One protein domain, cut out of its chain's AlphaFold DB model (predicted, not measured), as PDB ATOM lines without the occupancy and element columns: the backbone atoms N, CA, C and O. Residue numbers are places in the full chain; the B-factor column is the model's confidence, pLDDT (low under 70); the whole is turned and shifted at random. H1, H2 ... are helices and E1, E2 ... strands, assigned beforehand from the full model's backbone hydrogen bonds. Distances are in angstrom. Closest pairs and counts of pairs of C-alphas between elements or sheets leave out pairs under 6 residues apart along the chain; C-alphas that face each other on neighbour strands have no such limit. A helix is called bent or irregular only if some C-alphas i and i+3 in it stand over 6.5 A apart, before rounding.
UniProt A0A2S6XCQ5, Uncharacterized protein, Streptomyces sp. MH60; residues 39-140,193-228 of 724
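This is residues 39 to 140 and 193 to 228 of the 724 residues of an uncharacterized protein of Streptomyces sp. MH60 (UniProt A0A2S6XCQ5). One strongly twisted sheet of seven strands folds back on itself like part of a barrel, E5, E6 and E2 facing E4, E1 and E7, and it curls round helix H1. H2 is on the opposite face; the hairpin of E3 and E4 runs to one end of the long axis, and H3 makes the other, where residues 223 to 228 stick out. The printed part has 138 residues, with three named helices and seven named strands in the order E1 H1 E2 E3 E4 H2 E5 E6 E7 H3. The sheet is mixed, in the order E5 E6 E2 E3 E4 E1 E7, and the class is mixed, helices and strands. The whole is compact, with a radius of gyration of the C-alphas of 15.4 A, and elongated, spanning 54 by 31 by 25 A.

In this folded sheet, bent back into two leaves, E5 (134 to 140), E6 (193 to 200) and E2 (73 to 76) face E4 (105 to 116), E1 (39 to 47) and E7 (211 to 215), with E3 (88 to 99) as the hinge. E3 bends by 62 degrees at residue 91. E2, E3 and E4 form a meander, each strand the antiparallel neighbour of the one before, through two hairpins: N 74 and O 88 are 2.9 A apart, N 94 and O 110 2.8 A. E1 is antiparallel to E4 (N 41 and O 113, 2.9 A) and to E7 (N 40 and O 215, 2.9 A). E6 is antiparallel to E5 (N 195 and O 138, 2.8 A) and parallel to E2 (N 199 and O 75, 3.0 A). Between the leaves, the closest C-alphas of E1 and E5 are those of Ala 45 and Met 137, 6.0 A. The sheet curls round H1 (59 to 69); its closest C-alphas to E4 are those of Ser 59 and Thr 107, 5.2 A. H2 (121 to 129) is on the opposite face, at a height over the sheet of 8.6 A. H3 (217 to 226) only grazes the sheet with residues 217 to 220; Leu 39 and Gly 218 have C-alphas 5.9 A apart. The three helices are apart. Every O i to N i+4 pair is within hydrogen-bond range in H2 and H3, and 4 of 7 in H1.

E1 begins at C-alpha 39 (1.502, -3.870, -14.131) and is 24.2 A long. E3 is 31.1 A, E4 34.8 A, E5 20.7 A and E6 20.4 A; E2 and E7 are shorter, 10.3 and 11.2 A. H1 is 16.0 A and irregular, C-alphas 64 and 67 being 7.7 A apart. H2 is 12.1 A; H3, 14.4 A, ends at C-alpha 226 (15.378, -2.688, -4.838).

The C-alphas of Asp 102 and Val 228 are farthest apart, 56.0 A. Residues 141 to 192 are not printed; C-alphas 140 and 193 are 4.9 A apart across this cut. The links E1 to H1 and E2 to E3 are long. Mean pLDDT of the printed part is 92.1; residues 222 to 228 are under 70.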
ATOM      1  N   LEU A  39       2.348  -2.694 -13.963       96.75
ATOM      2  CA  LEU A  39       1.502  -3.870 -14.131       96.75
ATOM      3  C   LEU A  39       0.854  -3.803 -15.515       96.75
ATOM      4  O   LEU A  39       0.309  -2.763 -15.881       96.75
ATOM      5  N   TYR A  40       0.892  -4.898 -16.267       97.25
ATOM      6  CA  TYR A  40       0.346  -4.951 -17.621       97.25
ATOM      7  C   TYR A  40      -0.949  -5.751 -17.631       97.25
ATOM      8  O   TYR A  40      -0.991  -6.873 -17.133       97.25
ATOM      9  N   VAL A  41      -2.012  -5.175 -18.182       96.50
ATOM     10  CA  VAL A  41      -3.348  -5.780 -18.191       96.50
ATOM     11  C   VAL A  41      -3.898  -5.775 -19.609       96.50
ATOM     12  O   VAL A  41      -4.003  -4.728 -20.240       96.50
ATOM     13  N   ARG A  42      -4.264  -6.955 -20.105       96.25
ATOM     14  CA  ARG A  42      -5.001  -7.136 -21.358       96.25
ATOM     15  C   ARG A  42      -6.489  -7.157 -21.033       96.25
ATOM     16  O   ARG A  42      -6.885  -7.988 -20.218       96.25
ATOM     17  N   SER A  43      -7.312  -6.323 -21.666       95.62
ATOM     18  CA  SER A  43      -8.777  -6.450 -21.579       95.62
ATOM     19  C   SER A  43      -9.438  -6.414 -22.951       95.62
ATOM     20  O   SER A  43      -8.910  -5.832 -23.901       95.62
ATOM     21  N   ARG A  44     -10.608  -7.046 -23.043       95.94
ATOM     22  CA  ARG A  44     -11.590  -6.778 -24.095       95.94
ATOM     23  C   ARG A  44     -12.252  -5.445 -23.734       95.94
ATOM     24  O   ARG A  44     -12.788  -5.322 -22.641       95.94
ATOM     25  N   ALA A  45     -12.138  -4.437 -24.597       96.19
ATOM     26  CA  ALA A  45     -12.586  -3.071 -24.294       96.19
ATOM     27  C   ALA A  45     -13.975  -2.750 -24.864       96.19
ATOM     28  O   ALA A  45     -14.725  -1.987 -24.260       96.19
ATOM     29  N   ILE A  46     -14.305  -3.311 -26.034       96.12
ATOM     30  CA  ILE A  46     -15.608  -3.164 -26.698       96.12
ATOM     31  C   ILE A  46     -15.812  -4.246 -27.764       96.12
ATOM     32  O   ILE A  46     -14.839  -4.755 -28.333       96.12
ATOM     33  N   SER A  47     -17.073  -4.553 -28.062       94.88
ATOM     34  CA  SER A  47     -17.511  -5.598 -28.992       94.88
ATOM     35  C   SER A  47     -18.642  -5.135 -29.905       94.88
ATOM     36  O   SER A  47     -19.445  -4.287 -29.522       94.88
ATOM     37  N   SER A  48     -18.778  -5.760 -31.078       94.31
ATOM     38  CA  SER A  48     -19.843  -5.437 -32.030       94.31
ATOM     39  C   SER A  48     -21.184  -6.079 -31.667       94.31
ATOM     40  O   SER A  48     -21.612  -7.059 -32.278       94.31
ATOM     41  N   ARG A  49     -21.823  -5.535 -30.632       90.50
ATOM     42  CA  ARG A  49     -23.131  -5.931 -30.095       90.50
ATOM     43  C   ARG A  49     -23.858  -4.705 -29.545       90.50
ATOM     44  O   ARG A  49     -23.227  -3.678 -29.304       90.50
ATOM     45  N   THR A  50     -25.166  -4.817 -29.322       93.50
ATOM     46  CA  THR A  50     -25.851  -3.904 -28.398       93.50
ATOM     47  C   THR A  50     -25.318  -4.157 -26.981       93.50
ATOM     48  O   THR A  50     -25.223  -5.316 -26.573       93.50
ATOM     49  N   ASN A  51     -24.954  -3.098 -26.262       93.56
ATOM     50  CA  ASN A  51     -24.515  -3.120 -24.866       93.56
ATOM     51  C   ASN A  51     -25.705  -2.866 -23.904       93.56
ATOM     52  O   ASN A  51     -26.818  -2.575 -24.352       93.56
ATOM     53  N   ASP A  52     -25.479  -2.923 -22.592       93.56
ATOM     54  CA  ASP A  52     -26.523  -2.752 -21.568       93.56
ATOM     55  C   ASP A  52     -26.986  -1.285 -21.410       93.56
ATOM     56  O   ASP A  52     -28.097  -1.022 -20.946       93.56
ATOM     57  N   ASN A  53     -26.199  -0.315 -21.897       93.56
ATOM     58  CA  ASN A  53     -26.645   1.075 -22.083       93.56
ATOM     59  C   ASN A  53     -27.600   1.231 -23.285       93.56
ATOM     60  O   ASN A  53     -28.202   2.292 -23.457       93.56
ATOM     61  N   HIS A  54     -27.773   0.181 -24.095       95.88
ATOM     62  CA  HIS A  54     -28.512   0.150 -25.358       95.88
ATOM     63  C   HIS A  54     -27.884   0.998 -26.476       95.88
ATOM     64  O   HIS A  54     -28.584   1.586 -27.307       95.88
ATOM     65  N   ASP A  55     -26.555   1.007 -26.510       95.62
ATOM     66  CA  ASP A  55     -25.714   1.464 -27.614       95.62
ATOM     67  C   ASP A  55     -25.211   0.243 -28.395       95.62
ATOM     68  O   ASP A  55     -24.750  -0.737 -27.811       95.62
ATOM     69  N   GLU A  56     -25.279   0.278 -29.721       95.69
ATOM     70  CA  GLU A  56     -24.684  -0.732 -30.593       95.69
ATOM     71  C   GLU A  56     -23.550  -0.142 -31.421       95.69
ATOM     72  O   GLU A  56     -23.713   0.875 -32.095       95.69
ATOM     73  N   PHE A  57     -22.416  -0.838 -31.415       95.88
ATOM     74  CA  PHE A  57     -21.200  -0.449 -32.119       95.88
ATOM     75  C   PHE A  57     -20.999  -1.387 -33.323       95.88
ATOM     76  O   PHE A  57     -20.690  -2.563 -33.131       95.88
ATOM     77  N   PRO A  58     -21.198  -0.938 -34.575       95.19
ATOM     78  CA  PRO A  58     -21.056  -1.805 -35.741       95.19
ATOM     79  C   PRO A  58     -19.631  -2.348 -35.901       95.19
ATOM     80  O   PRO A  58     -18.649  -1.642 -35.676       95.19
ATOM     81  N   SER A  59     -19.500  -3.592 -36.372       95.31
ATOM     82  CA  SER A  59     -18.204  -4.271 -36.535       95.31
ATOM     83  C   SER A  59     -17.189  -3.463 -37.357       95.31
ATOM     84  O   SER A  59     -16.018  -3.406 -36.993       95.31
ATOM     85  N   ALA A  60     -17.645  -2.805 -38.429       95.12
ATOM     86  CA  ALA A  60     -16.810  -1.971 -39.296       95.12
ATOM     87  C   ALA A  60     -16.335  -0.671 -38.616       95.12
ATOM     88  O   ALA A  60     -15.229  -0.209 -38.884       95.12
ATOM     89  N   GLU A  61     -17.137  -0.108 -37.710       96.81
ATOM     90  CA  GLU A  61     -16.772   1.091 -36.948       96.81
ATOM     91  C   GLU A  61     -15.696   0.756 -35.906       96.81
ATOM     92  O   GLU A  61     -14.709   1.476 -35.786       96.81
ATOM     93  N   ILE A  62     -15.812  -0.389 -35.217       97.19
ATOM     94  CA  ILE A  62     -14.762  -0.890 -34.310       97.19
ATOM     95  C   ILE A  62     -13.472  -1.195 -35.093       97.19
ATOM     96  O   ILE A  62     -12.384  -0.834 -34.646       97.19
ATOM     97  N   GLU A  63     -13.576  -1.806 -36.276       96.94
ATOM     98  CA  GLU A  63     -12.433  -2.091 -37.156       96.94
ATOM     99  C   GLU A  63     -11.710  -0.824 -37.645       96.94
ATOM    100  O   GLU A  63     -10.480  -0.811 -37.711       96.94
ATOM    101  N   ALA A  64     -12.441   0.262 -37.908       97.31
ATOM    102  CA  ALA A  64     -11.848   1.565 -38.197       97.31
ATOM    103  C   ALA A  64     -11.225   2.219 -36.947       97.31
ATOM    104  O   ALA A  64     -10.130   2.784 -37.016       97.31
ATOM    105  N   ALA A  65     -11.904   2.138 -35.798       97.56
ATOM    106  CA  ALA A  65     -11.615   2.973 -34.635       97.56
ATOM    107  C   ALA A  65     -10.678   2.359 -33.583       97.56
ATOM    108  O   ALA A  65     -10.090   3.121 -32.817       97.56
ATOM    109  N   TYR A  66     -10.490   1.034 -33.505       98.06
ATOM    110  CA  TYR A  66      -9.806   0.388 -32.362       98.06
ATOM    111  C   TYR A  66      -8.400   0.933 -32.050       98.06
ATOM    112  O   TYR A  66      -7.975   0.938 -30.897       98.06
ATOM    113  N   LYS A  67      -7.669   1.447 -33.047       97.81
ATOM    114  CA  LYS A  67      -6.340   2.048 -32.825       97.81
ATOM    115  C   LYS A  67      -6.378   3.393 -32.098       97.81
ATOM    116  O   LYS A  67      -5.351   3.802 -31.566       97.81
ATOM    117  N   THR A  68      -7.530   4.063 -32.035       98.31
ATOM    118  CA  THR A  68      -7.688   5.324 -31.291       98.31
ATOM    119  C   THR A  68      -7.491   5.146 -29.787       98.31
ATOM    120  O   THR A  68      -7.084   6.102 -29.141       98.31
ATOM    121  N   PHE A  69      -7.647   3.931 -29.239       98.31
ATOM    122  CA  PHE A  69      -7.269   3.611 -27.858       98.31
ATOM    123  C   PHE A  69      -5.775   3.848 -27.556       98.31
ATOM    124  O   PHE A  69      -5.427   4.134 -26.413       98.31
ATOM    125  N   VAL A  70      -4.869   3.724 -28.533       98.25
ATOM    126  CA  VAL A  70      -3.420   3.754 -28.270       98.25
ATOM    127  C   VAL A  70      -2.968   5.154 -27.838       98.25
ATOM    128  O   VAL A  70      -3.223   6.151 -28.510       98.25
ATOM    129  N   GLY A  71      -2.276   5.226 -26.701       97.12
ATOM    130  CA  GLY A  71      -1.853   6.468 -26.054       97.12
ATOM    131  C   GLY A  71      -2.923   7.131 -25.176       97.12
ATOM    132  O   GLY A  71      -2.634   8.160 -24.564       97.12
ATOM    133  N   LYS A  72      -4.136   6.569 -25.081       97.94
ATOM    134  CA  LYS A  72      -5.206   7.097 -24.221       97.94
ATOM    135  C   LYS A  72      -5.007   6.687 -22.750       97.94
ATOM    136  O   LYS A  72      -4.432   5.628 -22.477       97.94
ATOM    137  N   PRO A  73      -5.437   7.519 -21.784       97.88
ATOM    138  CA  PRO A  73      -5.314   7.230 -20.357       97.88
ATOM    139  C   PRO A  73      -6.168   6.037 -19.912       97.88
ATOM    140  O   PRO A  73      -7.203   5.730 -20.503       97.88
ATOM    141  N   VAL A  74      -5.743   5.419 -18.808       98.12
ATOM    142  CA  VAL A  74      -6.525   4.422 -18.065       98.12
ATOM    143  C   VAL A  74      -7.053   5.048 -16.776       98.12
ATOM    144  O   VAL A  74      -6.250   5.552 -15.988       98.12
ATOM    145  N   PHE A  75      -8.361   5.007 -16.523       97.06
ATOM    146  CA  PHE A  75      -8.985   5.546 -15.301       97.06
ATOM    147  C   PHE A  75      -9.637   4.442 -14.441       97.06
ATOM    148  O   PHE A  75      -9.334   3.257 -14.588       97.06
ATOM    149  N   VAL A  76     -10.461   4.842 -13.466       95.56
ATOM    150  CA  VAL A  76     -11.310   3.958 -12.650       95.56
ATOM    151  C   VAL A  76     -12.714   4.556 -12.626       95.56
ATOM    152  O   VAL A  76     -12.825   5.753 -12.344       95.56
ATOM    153  N   ASN A  77     -13.736   3.739 -12.901       93.12
ATOM    154  CA  ASN A  77     -15.159   4.117 -12.951       93.12
ATOM    155  C   ASN A  77     -15.429   5.434 -13.717       93.12
ATOM    156  O   ASN A  77     -16.105   6.323 -13.207       93.12
ATOM    157  N   HIS A  78     -14.827   5.611 -14.900       92.75
ATOM    158  CA  HIS A  78     -15.000   6.787 -15.771       92.75
ATOM    159  C   HIS A  78     -14.711   8.157 -15.138       92.75
ATOM    160  O   HIS A  78     -15.077   9.191 -15.693       92.75
ATOM    161  N   VAL A  79     -14.001   8.211 -14.004       92.19
ATOM    162  CA  VAL A  79     -13.649   9.488 -13.362       92.19
ATOM    163  C   VAL A  79     -12.410  10.087 -14.041       92.19
ATOM    164  O   VAL A  79     -11.286  10.030 -13.520       92.19
ATOM    165  N   ASN A  80     -12.671  10.561 -15.262       90.94
ATOM    166  CA  ASN A  80     -11.753  11.044 -16.293       90.94
ATOM    167  C   ASN A  80     -11.630  12.584 -16.336       90.94
ATOM    168  O   ASN A  80     -10.653  13.098 -16.887       90.94
ATOM    169  N   ASP A  81     -12.559  13.287 -15.671       90.75
ATOM    170  CA  ASP A  81     -12.633  14.738 -15.430       90.75
ATOM    171  C   ASP A  81     -11.269  15.382 -15.131       90.75
ATOM    172  O   ASP A  81     -10.917  16.456 -15.621       90.75
ATOM    173  N   ASN A  82     -10.474  14.687 -14.324       90.81
ATOM    174  CA  ASN A  82      -9.190  15.123 -13.843       90.81
ATOM    175  C   ASN A  82      -8.118  14.154 -14.334       90.81
ATOM    176  O   ASN A  82      -7.846  13.124 -13.715       90.81
ATOM    177  N   HIS A  83      -7.417  14.553 -15.395       89.75
ATOM    178  CA  HIS A  83      -6.308  13.810 -16.001       89.75
ATOM    179  C   HIS A  83      -5.236  13.295 -15.009       89.75
ATOM    180  O   HIS A  83      -4.568  12.298 -15.278       89.75
ATOM    181  N   ARG A  84      -5.087  13.899 -13.814       90.94
ATOM    182  CA  ARG A  84      -4.149  13.437 -12.768       90.94
ATOM    183  C   ARG A  84      -4.602  12.148 -12.077       90.94
ATOM    184  O   ARG A  84      -3.780  11.519 -11.398       90.94
ATOM    185  N   ARG A  85      -5.875  11.762 -12.238       93.44
ATOM    186  CA  ARG A  85      -6.461  10.491 -11.784       93.44
ATOM    187  C   ARG A  85      -6.090   9.306 -12.678       93.44
ATOM    188  O   ARG A  85      -6.293   8.181 -12.226       93.44
ATOM    189  N   ALA A  86      -5.509   9.521 -13.862       96.50
ATOM    190  CA  ALA A  86      -5.051   8.428 -14.715       96.50
ATOM    191  C   ALA A  86      -4.142   7.462 -13.928       96.50
ATOM    192  O   ALA A  86      -3.198   7.876 -13.244       96.50
ATOM    193  N   ARG A  87      -4.482   6.173 -13.993       96.88
ATOM    194  CA  ARG A  87      -3.786   5.038 -13.371       96.88
ATOM    195  C   ARG A  87      -2.693   4.464 -14.260       96.88
ATOM    196  O   ARG A  87      -1.814   3.762 -13.773       96.88
ATOM    197  N   GLY A  88      -2.776   4.749 -15.553       96.75
ATOM    198  CA  GLY A  88      -1.971   4.129 -16.587       96.75
ATOM    199  C   GLY A  88      -2.249   4.722 -17.962       96.75
ATOM    200  O   GLY A  88      -2.937   5.740 -18.083       96.75
ATOM    201  N   VAL A  89      -1.731   4.059 -18.988       97.88
ATOM    202  CA  VAL A  89      -1.912   4.400 -20.403       97.88
ATOM    203  C   VAL A  89      -2.096   3.120 -21.218       97.88
ATOM    204  O   VAL A  89      -1.503   2.088 -20.903       97.88
ATOM    205  N   ILE A  90      -2.925   3.164 -22.257       98.44
ATOM    206  CA  ILE A  90      -3.053   2.065 -23.217       98.44
ATOM    207  C   ILE A  90      -1.874   2.148 -24.188       98.44
ATOM    208  O   ILE A  90      -1.726   3.141 -24.900       98.44
ATOM    209  N   ILE A  91      -1.017   1.128 -24.210       97.88
ATOM    210  CA  ILE A  91       0.230   1.137 -24.993       97.88
ATOM    211  C   ILE A  91       0.114   0.433 -26.347       97.88
ATOM    212  O   ILE A  91       0.897   0.734 -27.244       97.88
ATOM    213  N   ASP A  92      -0.856  -0.469 -26.513       97.69
ATOM    214  CA  ASP A  92      -1.125  -1.172 -27.772       97.69
ATOM    215  C   ASP A  92      -2.598  -1.622 -27.836       97.69
ATOM    216  O   ASP A  92      -3.267  -1.726 -26.802       97.69
ATOM    217  N   ALA A  93      -3.110  -1.881 -29.040       97.62
ATOM    218  CA  ALA A  93      -4.475  -2.342 -29.277       97.62
ATOM    219  C   ALA A  93      -4.557  -3.278 -30.496       97.62
ATOM    220  O   ALA A  93      -3.994  -3.003 -31.558       97.62
ATOM    221  N   ALA A  94      -5.307  -4.370 -30.361       97.00
ATOM    222  CA  ALA A  94      -5.509  -5.384 -31.390       97.00
ATOM    223  C   ALA A  94      -6.998  -5.574 -31.705       97.00
ATOM    224  O   ALA A  94      -7.850  -5.500 -30.823       97.00
ATOM    225  N   LEU A  95      -7.298  -5.851 -32.973       96.62
ATOM    226  CA  LEU A  95      -8.640  -6.183 -33.441       96.62
ATOM    227  C   LEU A  95      -8.780  -7.698 -33.565       96.62
ATOM    228  O   LEU A  95      -7.902  -8.361 -34.119       96.62
ATOM    229  N   HIS A  96      -9.914  -8.226 -33.118       94.75
ATOM    230  CA  HIS A  96     -10.314  -9.613 -33.321       94.75
ATOM    231  C   HIS A  96     -11.609  -9.645 -34.131       94.75
ATOM    232  O   HIS A  96     -12.541  -8.902 -33.838       94.75
ATOM    233  N   GLN A  97     -11.660 -10.497 -35.154       92.88
ATOM    234  CA  GLN A  97     -12.832 -10.719 -36.008       92.88
ATOM    235  C   GLN A  97     -13.337 -12.150 -35.773       92.88
ATOM    236  O   GLN A  97     -12.948 -13.090 -36.468       92.88
ATOM    237  N   ASP A  98     -14.153 -12.321 -34.734       89.44
ATOM    238  CA  ASP A  98     -14.787 -13.584 -34.352       89.44
ATOM    239  C   ASP A  98     -16.197 -13.727 -34.947       89.44
ATOM    240  O   ASP A  98     -16.685 -12.886 -35.708       89.44
ATOM    241  N   LYS A  99     -16.870 -14.830 -34.600       87.12
ATOM    242  CA  LYS A  99     -18.304 -15.018 -34.830       87.12
ATOM    243  C   LYS A  99     -18.991 -15.487 -33.555       87.12
ATOM    244  O   LYS A  99     -18.475 -16.367 -32.866       87.12
ATOM    245  N   ASN A 100     -20.172 -14.943 -33.286       80.75
ATOM    246  CA  ASN A 100     -21.079 -15.461 -32.267       80.75
ATOM    247  C   ASN A 100     -21.582 -16.874 -32.662       80.75
ATOM    248  O   ASN A 100     -21.498 -17.255 -33.835       80.75
ATOM    249  N   PRO A 101     -22.154 -17.661 -31.727       82.88
ATOM    250  CA  PRO A 101     -22.660 -19.013 -32.013       82.88
ATOM    251  C   PRO A 101     -23.775 -19.098 -33.072       82.88
ATOM    252  O   PRO A 101     -24.008 -20.172 -33.621       82.88
ATOM    253  N   ASP A 102     -24.455 -17.987 -33.370       83.12
ATOM    254  CA  ASP A 102     -25.459 -17.866 -34.438       83.12
ATOM    255  C   ASP A 102     -24.854 -17.555 -35.827       83.12
ATOM    256  O   ASP A 102     -25.569 -17.524 -36.829       83.12
ATOM    257  N   GLY A 103     -23.534 -17.350 -35.903       83.31
ATOM    258  CA  GLY A 103     -22.797 -17.011 -37.118       83.31
ATOM    259  C   GLY A 103     -22.675 -15.512 -37.416       83.31
ATOM    260  O   GLY A 103     -21.995 -15.165 -38.387       83.31
ATOM    261  N   THR A 104     -23.278 -14.631 -36.608       82.06
ATOM    262  CA  THR A 104     -23.097 -13.170 -36.719       82.06
ATOM    263  C   THR A 104     -21.668 -12.752 -36.339       82.06
ATOM    264  O   THR A 104     -21.011 -13.470 -35.580       82.06
ATOM    265  N   PRO A 105     -21.140 -11.620 -36.846       85.38
ATOM    266  CA  PRO A 105     -19.812 -11.141 -36.463       85.38
ATOM    267  C   PRO A 105     -19.719 -10.801 -34.970       85.38
ATOM    268  O   PRO A 105     -20.566 -10.088 -34.436       85.38
ATOM    269  N   ASP A 106     -18.650 -11.255 -34.318       89.88
ATOM    270  CA  ASP A 106     -18.187 -10.718 -33.037       89.88
ATOM    271  C   ASP A 106     -16.851 -10.015 -33.287       89.88
ATOM    272  O   ASP A 106     -15.782 -10.593 -33.115       89.88
ATOM    273  N   THR A 107     -16.898  -8.778 -33.775       94.94
ATOM    274  CA  THR A 107     -15.690  -7.966 -33.949       94.94
ATOM    275  C   THR A 107     -15.446  -7.185 -32.669       94.94
ATOM    276  O   THR A 107     -16.320  -6.441 -32.229       94.94
ATOM    277  N   TRP A 108     -14.280  -7.354 -32.053       95.94
ATOM    278  CA  TRP A 108     -13.988  -6.783 -30.739       95.94
ATOM    279  C   TRP A 108     -12.551  -6.273 -30.626       95.94
ATOM    280  O   TRP A 108     -11.637  -6.762 -31.296       95.94
ATOM    281  N   ALA A 109     -12.359  -5.261 -29.782       97.12
ATOM    282  CA  ALA A 109     -11.063  -4.640 -29.532       97.12
ATOM    283  C   ALA A 109     -10.439  -5.179 -28.239       97.12
ATOM    284  O   ALA A 109     -11.062  -5.159 -27.174       97.12
ATOM    285  N   GLU A 110      -9.188  -5.623 -28.326       97.38
ATOM    286  CA  GLU A 110      -8.335  -5.929 -27.180       97.38
ATOM    287  C   GLU A 110      -7.347  -4.784 -26.950       97.38
ATOM    288  O   GLU A 110      -6.664  -4.366 -27.885       97.38
ATOM    289  N   VAL A 111      -7.221  -4.312 -25.712       98.00
ATOM    290  CA  VAL A 111      -6.273  -3.256 -25.327       98.00
ATOM    291  C   VAL A 111      -5.233  -3.780 -24.344       98.00
ATOM    292  O   VAL A 111      -5.549  -4.581 -23.462       98.00
ATOM    293  N   LEU A 112      -3.994  -3.299 -24.471       97.81
ATOM    294  CA  LEU A 112      -2.929  -3.513 -23.495       97.81
ATOM    295  C   LEU A 112      -2.724  -2.246 -22.658       97.81
ATOM    296  O   LEU A 112      -2.215  -1.236 -23.143       97.81
ATOM    297  N   MET A 113      -3.102  -2.317 -21.386       98.12
ATOM    298  CA  MET A 113      -2.980  -1.245 -20.401       98.12
ATOM    299  C   MET A 113      -1.687  -1.391 -19.591       98.12
ATOM    300  O   MET A 113      -1.455  -2.428 -18.974       98.12
ATOM    301  N   GLU A 114      -0.877  -0.335 -19.547       97.75
ATOM    302  CA  GLU A 114       0.263  -0.184 -18.639       97.75
ATOM    303  C   GLU A 114      -0.179   0.627 -17.410       97.75
ATOM    304  O   GLU A 114      -0.419   1.830 -17.517       97.75
ATOM    305  N   ILE A 115      -0.299  -0.018 -16.246       97.94
ATOM    306  CA  ILE A 115      -0.802   0.567 -14.990       97.94
ATOM    307  C   ILE A 115       0.356   0.797 -14.005       97.94
ATOM    308  O   ILE A 115       1.175  -0.090 -13.770       97.94
ATOM    309  N   ASP A 116       0.420   1.984 -13.401       97.31
ATOM    310  CA  ASP A 116       1.450   2.376 -12.430       97.31
ATOM    311  C   ASP A 116       1.185   1.737 -11.052       97.31
ATOM    312  O   ASP A 116       0.430   2.252 -10.220       97.31
ATOM    313  N   ALA A 117       1.820   0.590 -10.802       96.88
ATOM    314  CA  ALA A 117       1.675  -0.154  -9.554       96.88
ATOM    315  C   ALA A 117       2.455   0.465  -8.378       96.88
ATOM    316  O   ALA A 117       2.175   0.124  -7.227       96.88
ATOM    317  N   VAL A 118       3.393   1.389  -8.631       95.62
ATOM    318  CA  VAL A 118       4.120   2.122  -7.578       95.62
ATOM    319  C   VAL A 118       3.260   3.247  -7.009       95.62
ATOM    320  O   VAL A 118       3.188   3.411  -5.793       95.62
ATOM    321  N   ARG A 119       2.578   4.006  -7.873       94.94
ATOM    322  CA  ARG A 119       1.683   5.102  -7.476       94.94
ATOM    323  C   ARG A 119       0.303   4.611  -7.036       94.94
ATOM    324  O   ARG A 119      -0.323   5.258  -6.196       94.94
ATOM    325  N   PHE A 120      -0.164   3.470  -7.550       96.06
ATOM    326  CA  PHE A 120      -1.484   2.906  -7.233       96.06
ATOM    327  C   PHE A 120      -1.424   1.464  -6.678       96.06
ATOM    328  O   PHE A 120      -2.117   0.574  -7.179       96.06
ATOM    329  N   PRO A 121      -0.661   1.200  -5.594       95.88
ATOM    330  CA  PRO A 121      -0.401  -0.158  -5.106       95.88
ATOM    331  C   PRO A 121      -1.647  -0.880  -4.570       95.88
ATOM    332  O   PRO A 121      -1.682  -2.107  -4.579       95.88
ATOM    333  N   LYS A 122      -2.688  -0.153  -4.126       95.56
ATOM    334  CA  LYS A 122      -3.985  -0.761  -3.765       95.56
ATOM    335  C   LYS A 122      -4.691  -1.355  -4.993       95.56
ATOM    336  O   LYS A 122      -5.113  -2.503  -4.943       95.56
ATOM    337  N   LEU A 123      -4.748  -0.609  -6.101       95.38
ATOM    338  CA  LEU A 123      -5.349  -1.069  -7.358       95.38
ATOM    339  C   LEU A 123      -4.567  -2.252  -7.943       95.38
ATOM    340  O   LEU A 123      -5.163  -3.254  -8.315       95.38
ATOM    341  N   ALA A 124      -3.234  -2.167  -7.960       96.00
ATOM    342  CA  ALA A 124      -2.393  -3.262  -8.439       96.00
ATOM    343  C   ALA A 124      -2.586  -4.555  -7.624       96.00
ATOM    344  O   ALA A 124      -2.618  -5.634  -8.206       96.00
ATOM    345  N   LYS A 125      -2.767  -4.461  -6.297       95.56
ATOM    346  CA  LYS A 125      -3.104  -5.620  -5.453       95.56
ATOM    347  C   LYS A 125      -4.469  -6.217  -5.797       95.56
ATOM    348  O   LYS A 125      -4.527  -7.421  -6.010       95.56
ATOM    349  N   ALA A 126      -5.515  -5.398  -5.913       95.75
ATOM    350  CA  ALA A 126      -6.867  -5.866  -6.235       95.75
ATOM    351  C   ALA A 126      -6.932  -6.582  -7.601       95.75
ATOM    352  O   ALA A 126      -7.520  -7.656  -7.726       95.75
ATOM    353  N   ILE A 127      -6.235  -6.042  -8.608       96.00
ATOM    354  CA  ILE A 127      -6.079  -6.671  -9.930       96.00
ATOM    355  C   ILE A 127      -5.344  -8.019  -9.829       96.00
ATOM    356  O   ILE A 127      -5.758  -8.998 -10.446       96.00
ATOM    357  N   LEU A 128      -4.264  -8.098  -9.043       94.94
ATOM    358  CA  LEU A 128      -3.498  -9.340  -8.853       94.94
ATOM    359  C   LEU A 128      -4.236 -10.395  -8.012       94.94
ATOM    360  O   LEU A 128      -3.956 -11.582  -8.161       94.94
ATOM    361  N   ALA A 129      -5.157  -9.972  -7.145       94.50
ATOM    362  CA  ALA A 129      -6.031 -10.844  -6.365       94.50
ATOM    363  C   ALA A 129      -7.247 -11.354  -7.164       94.50
ATOM    364  O   ALA A 129      -7.874 -12.327  -6.756       94.50
ATOM    365  N   GLY A 130      -7.575 -10.724  -8.300       92.31
ATOM    366  CA  GLY A 130      -8.787 -11.016  -9.073       92.31
ATOM    367  C   GLY A 130     -10.060 -10.363  -8.518       92.31
ATOM    368  O   GLY A 130     -11.149 -10.673  -8.986       92.31
ATOM    369  N   GLU A 131      -9.935  -9.444  -7.555       93.31
ATOM    370  CA  GLU A 131     -11.044  -8.636  -7.014       93.31
ATOM    371  C   GLU A 131     -11.609  -7.661  -8.066       93.31
ATOM    372  O   GLU A 131     -12.763  -7.237  -7.997       93.31
ATOM    373  N   VAL A 132     -10.765  -7.288  -9.032       94.38
ATOM    374  CA  VAL A 132     -11.032  -6.297 -10.074       94.38
ATOM    375  C   VAL A 132     -10.605  -6.878 -11.417       94.38
ATOM    376  O   VAL A 132      -9.411  -7.049 -11.662       94.38
ATOM    377  N   ASP A 133     -11.583  -7.174 -12.275       94.94
ATOM    378  CA  ASP A 133     -11.393  -7.809 -13.587       94.94
ATOM    379  C   ASP A 133     -12.191  -7.155 -14.734       94.94
ATOM    380  O   ASP A 133     -12.128  -7.627 -15.867       94.94
ATOM    381  N   ARG A 134     -12.956  -6.089 -14.467       95.06
ATOM    382  CA  ARG A 134     -13.915  -5.480 -15.410       95.06
ATOM    383  C   ARG A 134     -13.386  -4.170 -15.996       95.06
ATOM    384  O   ARG A 134     -12.643  -3.439 -15.338       95.06
ATOM    385  N   THR A 135     -13.789  -3.856 -17.228       96.44
ATOM    386  CA  THR A 135     -13.451  -2.600 -17.918       96.44
ATOM    387  C   THR A 135     -14.625  -2.004 -18.678       96.44
ATOM    388  O   THR A 135     -15.489  -2.730 -19.148       96.44
ATOM    389  N   SER A 136     -14.623  -0.686 -18.855       95.19
ATOM    390  CA  SER A 136     -15.532   0.010 -19.769       95.19
ATOM    391  C   SER A 136     -14.817   1.187 -20.423       95.19
ATOM    392  O   SER A 136     -13.989   1.852 -19.800       95.19
ATOM    393  N   MET A 137     -15.118   1.437 -21.694       95.50
ATOM    394  CA  MET A 137     -14.424   2.413 -22.534       95.50
ATOM    395  C   MET A 137     -15.137   3.769 -22.586       95.50
ATOM    396  O   MET A 137     -16.342   3.861 -22.371       95.50
ATOM    397  N   GLY A 138     -14.380   4.829 -22.873       94.94
ATOM    398  CA  GLY A 138     -14.927   6.142 -23.226       94.94
ATOM    399  C   GLY A 138     -14.786   6.369 -24.728       94.94
ATOM    400  O   GLY A 138     -13.696   6.164 -25.269       94.94
ATOM    401  N   CYS A 139     -15.866   6.769 -25.401       95.94
ATOM    402  CA  CYS A 139     -15.917   6.935 -26.853       95.94
ATOM    403  C   CYS A 139     -16.667   8.211 -27.248       95.94
ATOM    404  O   CYS A 139     -17.800   8.418 -26.817       95.94
ATOM    405  N   ASP A 140     -16.047   9.031 -28.093       96.19
ATOM    406  CA  ASP A 140     -16.729  10.061 -28.868       96.19
ATOM    407  C   ASP A 140     -17.458   9.386 -30.040       96.19
ATOM    408  O   ASP A 140     -16.900   8.506 -30.703       96.19
ATOM    409  N   SER A 193     -14.477   7.373 -31.850       97.50
ATOM    410  CA  SER A 193     -13.139   7.769 -31.384       97.50
ATOM    411  C   SER A 193     -12.995   7.456 -29.895       97.50
ATOM    412  O   SER A 193     -13.576   8.122 -29.046       97.50
ATOM    413  N   PHE A 194     -12.212   6.438 -29.542       97.62
ATOM    414  CA  PHE A 194     -12.006   6.069 -28.140       97.62
ATOM    415  C   PHE A 194     -11.060   7.060 -27.446       97.62
ATOM    416  O   PHE A 194     -10.010   7.417 -27.988       97.62
ATOM    417  N   PHE A 195     -11.410   7.517 -26.240       96.88
ATOM    418  CA  PHE A 195     -10.642   8.506 -25.473       96.88
ATOM    419  C   PHE A 195     -10.129   8.027 -24.110       96.88
ATOM    420  O   PHE A 195      -9.212   8.649 -23.574       96.88
ATOM    421  N   GLU A 196     -10.628   6.907 -23.586       96.69
ATOM    422  CA  GLU A 196     -10.079   6.221 -22.410       96.69
ATOM    423  C   GLU A 196     -10.425   4.722 -22.410       96.69
ATOM    424  O   GLU A 196     -11.282   4.272 -23.172       96.69
ATOM    425  N   ASN A 197      -9.834   3.977 -21.473       97.69
ATOM    426  CA  ASN A 197     -10.460   2.779 -20.914       97.69
ATOM    427  C   ASN A 197     -10.427   2.861 -19.380       97.69
ATOM    428  O   ASN A 197      -9.393   3.180 -18.796       97.69
ATOM    429  N   SER A 198     -11.532   2.558 -18.716       96.81
ATOM    430  CA  SER A 198     -11.649   2.573 -17.259       96.81
ATOM    431  C   SER A 198     -11.670   1.162 -16.701       96.81
ATOM    432  O   SER A 198     -12.357   0.286 -17.218       96.81
ATOM    433  N   VAL A 199     -10.949   0.953 -15.601       96.56
ATOM    434  CA  VAL A 199     -11.080  -0.250 -14.772       96.56
ATOM    435  C   VAL A 199     -12.293  -0.079 -13.854       96.56
ATOM    436  O   VAL A 199     -12.444   0.976 -13.239       96.56
ATOM    437  N   LEU A 200     -13.154  -1.090 -13.756       93.75
ATOM    438  CA  LEU A 200     -14.416  -1.011 -13.016       93.75
ATOM    439  C   LEU A 200     -14.433  -1.892 -11.765       93.75
ATOM    440  O   LEU A 200     -13.921  -3.013 -11.765       93.75
ATOM    441  N   VAL A 201     -15.116  -1.403 -10.727       87.75
ATOM    442  CA  VAL A 201     -15.635  -2.241  -9.627       87.75
ATOM    443  C   VAL A 201     -17.102  -2.643  -9.835       87.75
ATOM    444  O   VAL A 201     -17.554  -3.629  -9.261       87.75
ATOM    445  N   GLU A 202     -17.834  -1.930 -10.687       87.75
ATOM    446  CA  GLU A 202     -19.220  -2.221 -11.083       87.75
ATOM    447  C   GLU A 202     -19.284  -3.161 -12.314       87.75
ATOM    448  O   GLU A 202     -18.229  -3.533 -12.848       87.75
ATOM    449  N   PRO A 203     -20.472  -3.624 -12.749       89.75
ATOM    450  CA  PRO A 203     -20.631  -4.332 -14.021       89.75
ATOM    451  C   PRO A 203     -20.304  -3.426 -15.226       89.75
ATOM    452  O   PRO A 203     -20.655  -2.246 -15.201       89.75
ATOM    453  N   PRO A 204     -19.648  -3.934 -16.284       93.75
ATOM    454  CA  PRO A 204     -19.399  -3.172 -17.503       93.75
ATOM    455  C   PRO A 204     -20.653  -3.063 -18.375       93.75
ATOM    456  O   PRO A 204     -21.460  -3.986 -18.422       93.75
ATOM    457  N   ALA A 205     -20.769  -1.972 -19.138       92.69
ATOM    458  CA  ALA A 205     -21.863  -1.806 -20.096       92.69
ATOM    459  C   ALA A 205     -21.800  -2.828 -21.249       92.69
ATOM    460  O   ALA A 205     -22.837  -3.294 -21.707       92.69
ATOM    461  N   ASP A 206     -20.606  -3.202 -21.728       93.94
ATOM    462  CA  ASP A 206     -20.429  -4.405 -22.557       93.94
ATOM    463  C   ASP A 206     -20.168  -5.599 -21.619       93.94
ATOM    464  O   ASP A 206     -19.075  -5.672 -21.049       93.94
ATOM    465  N   PRO A 207     -21.096  -6.568 -21.479       91.31
ATOM    466  CA  PRO A 207     -20.953  -7.705 -20.561       91.31
ATOM    467  C   PRO A 207     -19.833  -8.691 -20.946       91.31
ATOM    468  O   PRO A 207     -19.649  -9.716 -20.293       91.31
ATOM    469  N   THR A 208     -19.070  -8.416 -22.008       92.31
ATOM    470  CA  THR A 208     -17.856  -9.156 -22.383       92.31
ATOM    471  C   THR A 208     -16.555  -8.391 -22.102       92.31
ATOM    472  O   THR A 208     -15.471  -8.940 -22.318       92.31
ATOM    473  N   ALA A 209     -16.626  -7.151 -21.599       95.56
ATOM    474  CA  ALA A 209     -15.476  -6.267 -21.407       95.56
ATOM    475  C   ALA A 209     -14.682  -6.561 -20.116       95.56
ATOM    476  O   ALA A 209     -14.605  -5.754 -19.187       95.56
ATOM    477  N   HIS A 210     -14.081  -7.749 -20.066       95.31
ATOM    478  CA  HIS A 210     -13.277  -8.245 -18.948       95.31
ATOM    479  C   HIS A 210     -11.775  -8.307 -19.275       95.31
ATOM    480  O   HIS A 210     -11.346  -8.300 -20.436       95.31
ATOM    481  N   PHE A 211     -10.958  -8.414 -18.228       95.50
ATOM    482  CA  PHE A 211      -9.548  -8.759 -18.319       95.50
ATOM    483  C   PHE A 211      -9.383 -10.157 -18.922       95.50
ATOM    484  O   PHE A 211     -10.021 -11.128 -18.520       95.50
ATOM    485  N   LEU A 212      -8.457 -10.264 -19.867       93.62
ATOM    486  CA  LEU A 212      -8.076 -11.515 -20.506       93.62
ATOM    487  C   LEU A 212      -6.828 -12.098 -19.835       93.62
ATOM    488  O   LEU A 212      -6.748 -13.304 -19.620       93.62
ATOM    489  N   GLY A 213      -5.870 -11.246 -19.461       92.38
ATOM    490  CA  GLY A 213      -4.645 -11.666 -18.785       92.38
ATOM    491  C   GLY A 213      -3.888 -10.506 -18.147       92.38
ATOM    492  O   GLY A 213      -3.995  -9.361 -18.584       92.38
ATOM    493  N   VAL A 214      -3.105 -10.821 -17.115       94.88
ATOM    494  CA  VAL A 214      -2.323  -9.863 -16.324       94.88
ATOM    495  C   VAL A 214      -0.861 -10.315 -16.292       94.88
ATOM    496  O   VAL A 214      -0.581 -11.464 -15.950       94.88
ATOM    497  N   ASP A 215       0.071  -9.419 -16.624       94.25
ATOM    498  CA  ASP A 215       1.514  -9.624 -16.484       94.25
ATOM    499  C   ASP A 215       2.114  -8.700 -15.409       94.25
ATOM    500  O   ASP A 215       2.093  -7.471 -15.502       94.25
ATOM    501  N   ALA A 216       2.695  -9.331 -14.387       93.62
ATOM    502  CA  ALA A 216       3.338  -8.697 -13.243       93.62
ATOM    503  C   ALA A 216       4.876  -8.595 -13.363       93.62
ATOM    504  O   ALA A 216       5.533  -8.204 -12.393       93.62
ATOM    505  N   THR A 217       5.484  -8.945 -14.507       91.00
ATOM    506  CA  THR A 217       6.954  -8.927 -14.667       91.00
ATOM    507  C   THR A 217       7.573  -7.556 -14.381       91.00
ATOM    508  O   THR A 217       8.663  -7.496 -13.809       91.00
ATOM    509  N   GLY A 218       6.875  -6.456 -14.684       86.00
ATOM    510  CA  GLY A 218       7.307  -5.095 -14.344       86.00
ATOM    511  C   GLY A 218       7.436  -4.855 -12.831       86.00
ATOM    512  O   GLY A 218       8.430  -4.284 -12.371       86.00
ATOM    513  N   ILE A 219       6.510  -5.378 -12.022       88.00
ATOM    514  CA  ILE A 219       6.608  -5.353 -10.551       88.00
ATOM    515  C   ILE A 219       7.791  -6.218 -10.084       88.00
ATOM    516  O   ILE A 219       8.589  -5.785  -9.251       88.00
ATOM    517  N   GLY A 220       7.966  -7.407 -10.675       74.38
ATOM    518  CA  GLY A 220       9.104  -8.290 -10.398       74.38
ATOM    519  C   GLY A 220      10.464  -7.634 -10.674       74.38
ATOM    520  O   GLY A 220      11.380  -7.752  -9.857       74.38
ATOM    521  N   LYS A 221      10.586  -6.875 -11.775       70.62
ATOM    522  CA  LYS A 221      11.781  -6.071 -12.097       70.62
ATOM    523  C   LYS A 221      12.060  -4.993 -11.036       70.62
ATOM    524  O   LYS A 221      13.214  -4.800 -10.671       70.62
ATOM    525  N   ALA A 222      11.041  -4.311 -10.506       64.06
ATOM    526  CA  ALA A 222      11.250  -3.321  -9.440       64.06
ATOM    527  C   ALA A 222      11.717  -3.967  -8.124       64.06
ATOM    528  O   ALA A 222      12.667  -3.485  -7.504       64.06
ATOM    529  N   ALA A 223      11.113  -5.092  -7.728       61.09
ATOM    530  CA  ALA A 223      11.514  -5.827  -6.528       61.09
ATOM    531  C   ALA A 223      12.949  -6.385  -6.624       61.09
ATOM    532  O   ALA A 223      13.673  -6.407  -5.625       61.09
ATOM    533  N   SER A 224      13.394  -6.803  -7.817       56.97
ATOM    534  CA  SER A 224      14.785  -7.224  -8.027       56.97
ATOM    535  C   SER A 224      15.761  -6.045  -7.971       56.97
ATOM    536  O   SER A 224      16.806  -6.165  -7.336       56.97
ATOM    537  N   GLN A 225      15.406  -4.886  -8.535       57.91
ATOM    538  CA  GLN A 225      16.233  -3.672  -8.478       57.91
ATOM    539  C   GLN A 225      16.382  -3.123  -7.050       57.91
ATOM    540  O   GLN A 225      17.496  -2.800  -6.643       57.91
ATOM    541  N   GLN A 226      15.309  -3.104  -6.247       52.72
ATOM    542  CA  GLN A 226      15.378  -2.688  -4.838       52.72
ATOM    543  C   GLN A 226      16.290  -3.585  -3.983       52.72
ATOM    544  O   GLN A 226      16.916  -3.099  -3.044       52.72
ATOM    545  N   LYS A 227      16.431  -4.877  -4.320       45.00
ATOM    546  CA  LYS A 227      17.382  -5.783  -3.648       45.00
ATOM    547  C   LYS A 227      18.854  -5.536  -4.004       45.00
ATOM    548  O   LYS A 227      19.717  -6.038  -3.291       45.00
ATOM    549  N   VAL A 228      19.156  -4.792  -5.072       41.53
ATOM    550  CA  VAL A 228      20.542  -4.514  -5.501       41.53
ATOM    551  C   VAL A 228      21.119  -3.264  -4.821       41.53
ATOM    552  O   VAL A 228      22.333  -3.145  -4.692       41.53
TER     553      VAL A 228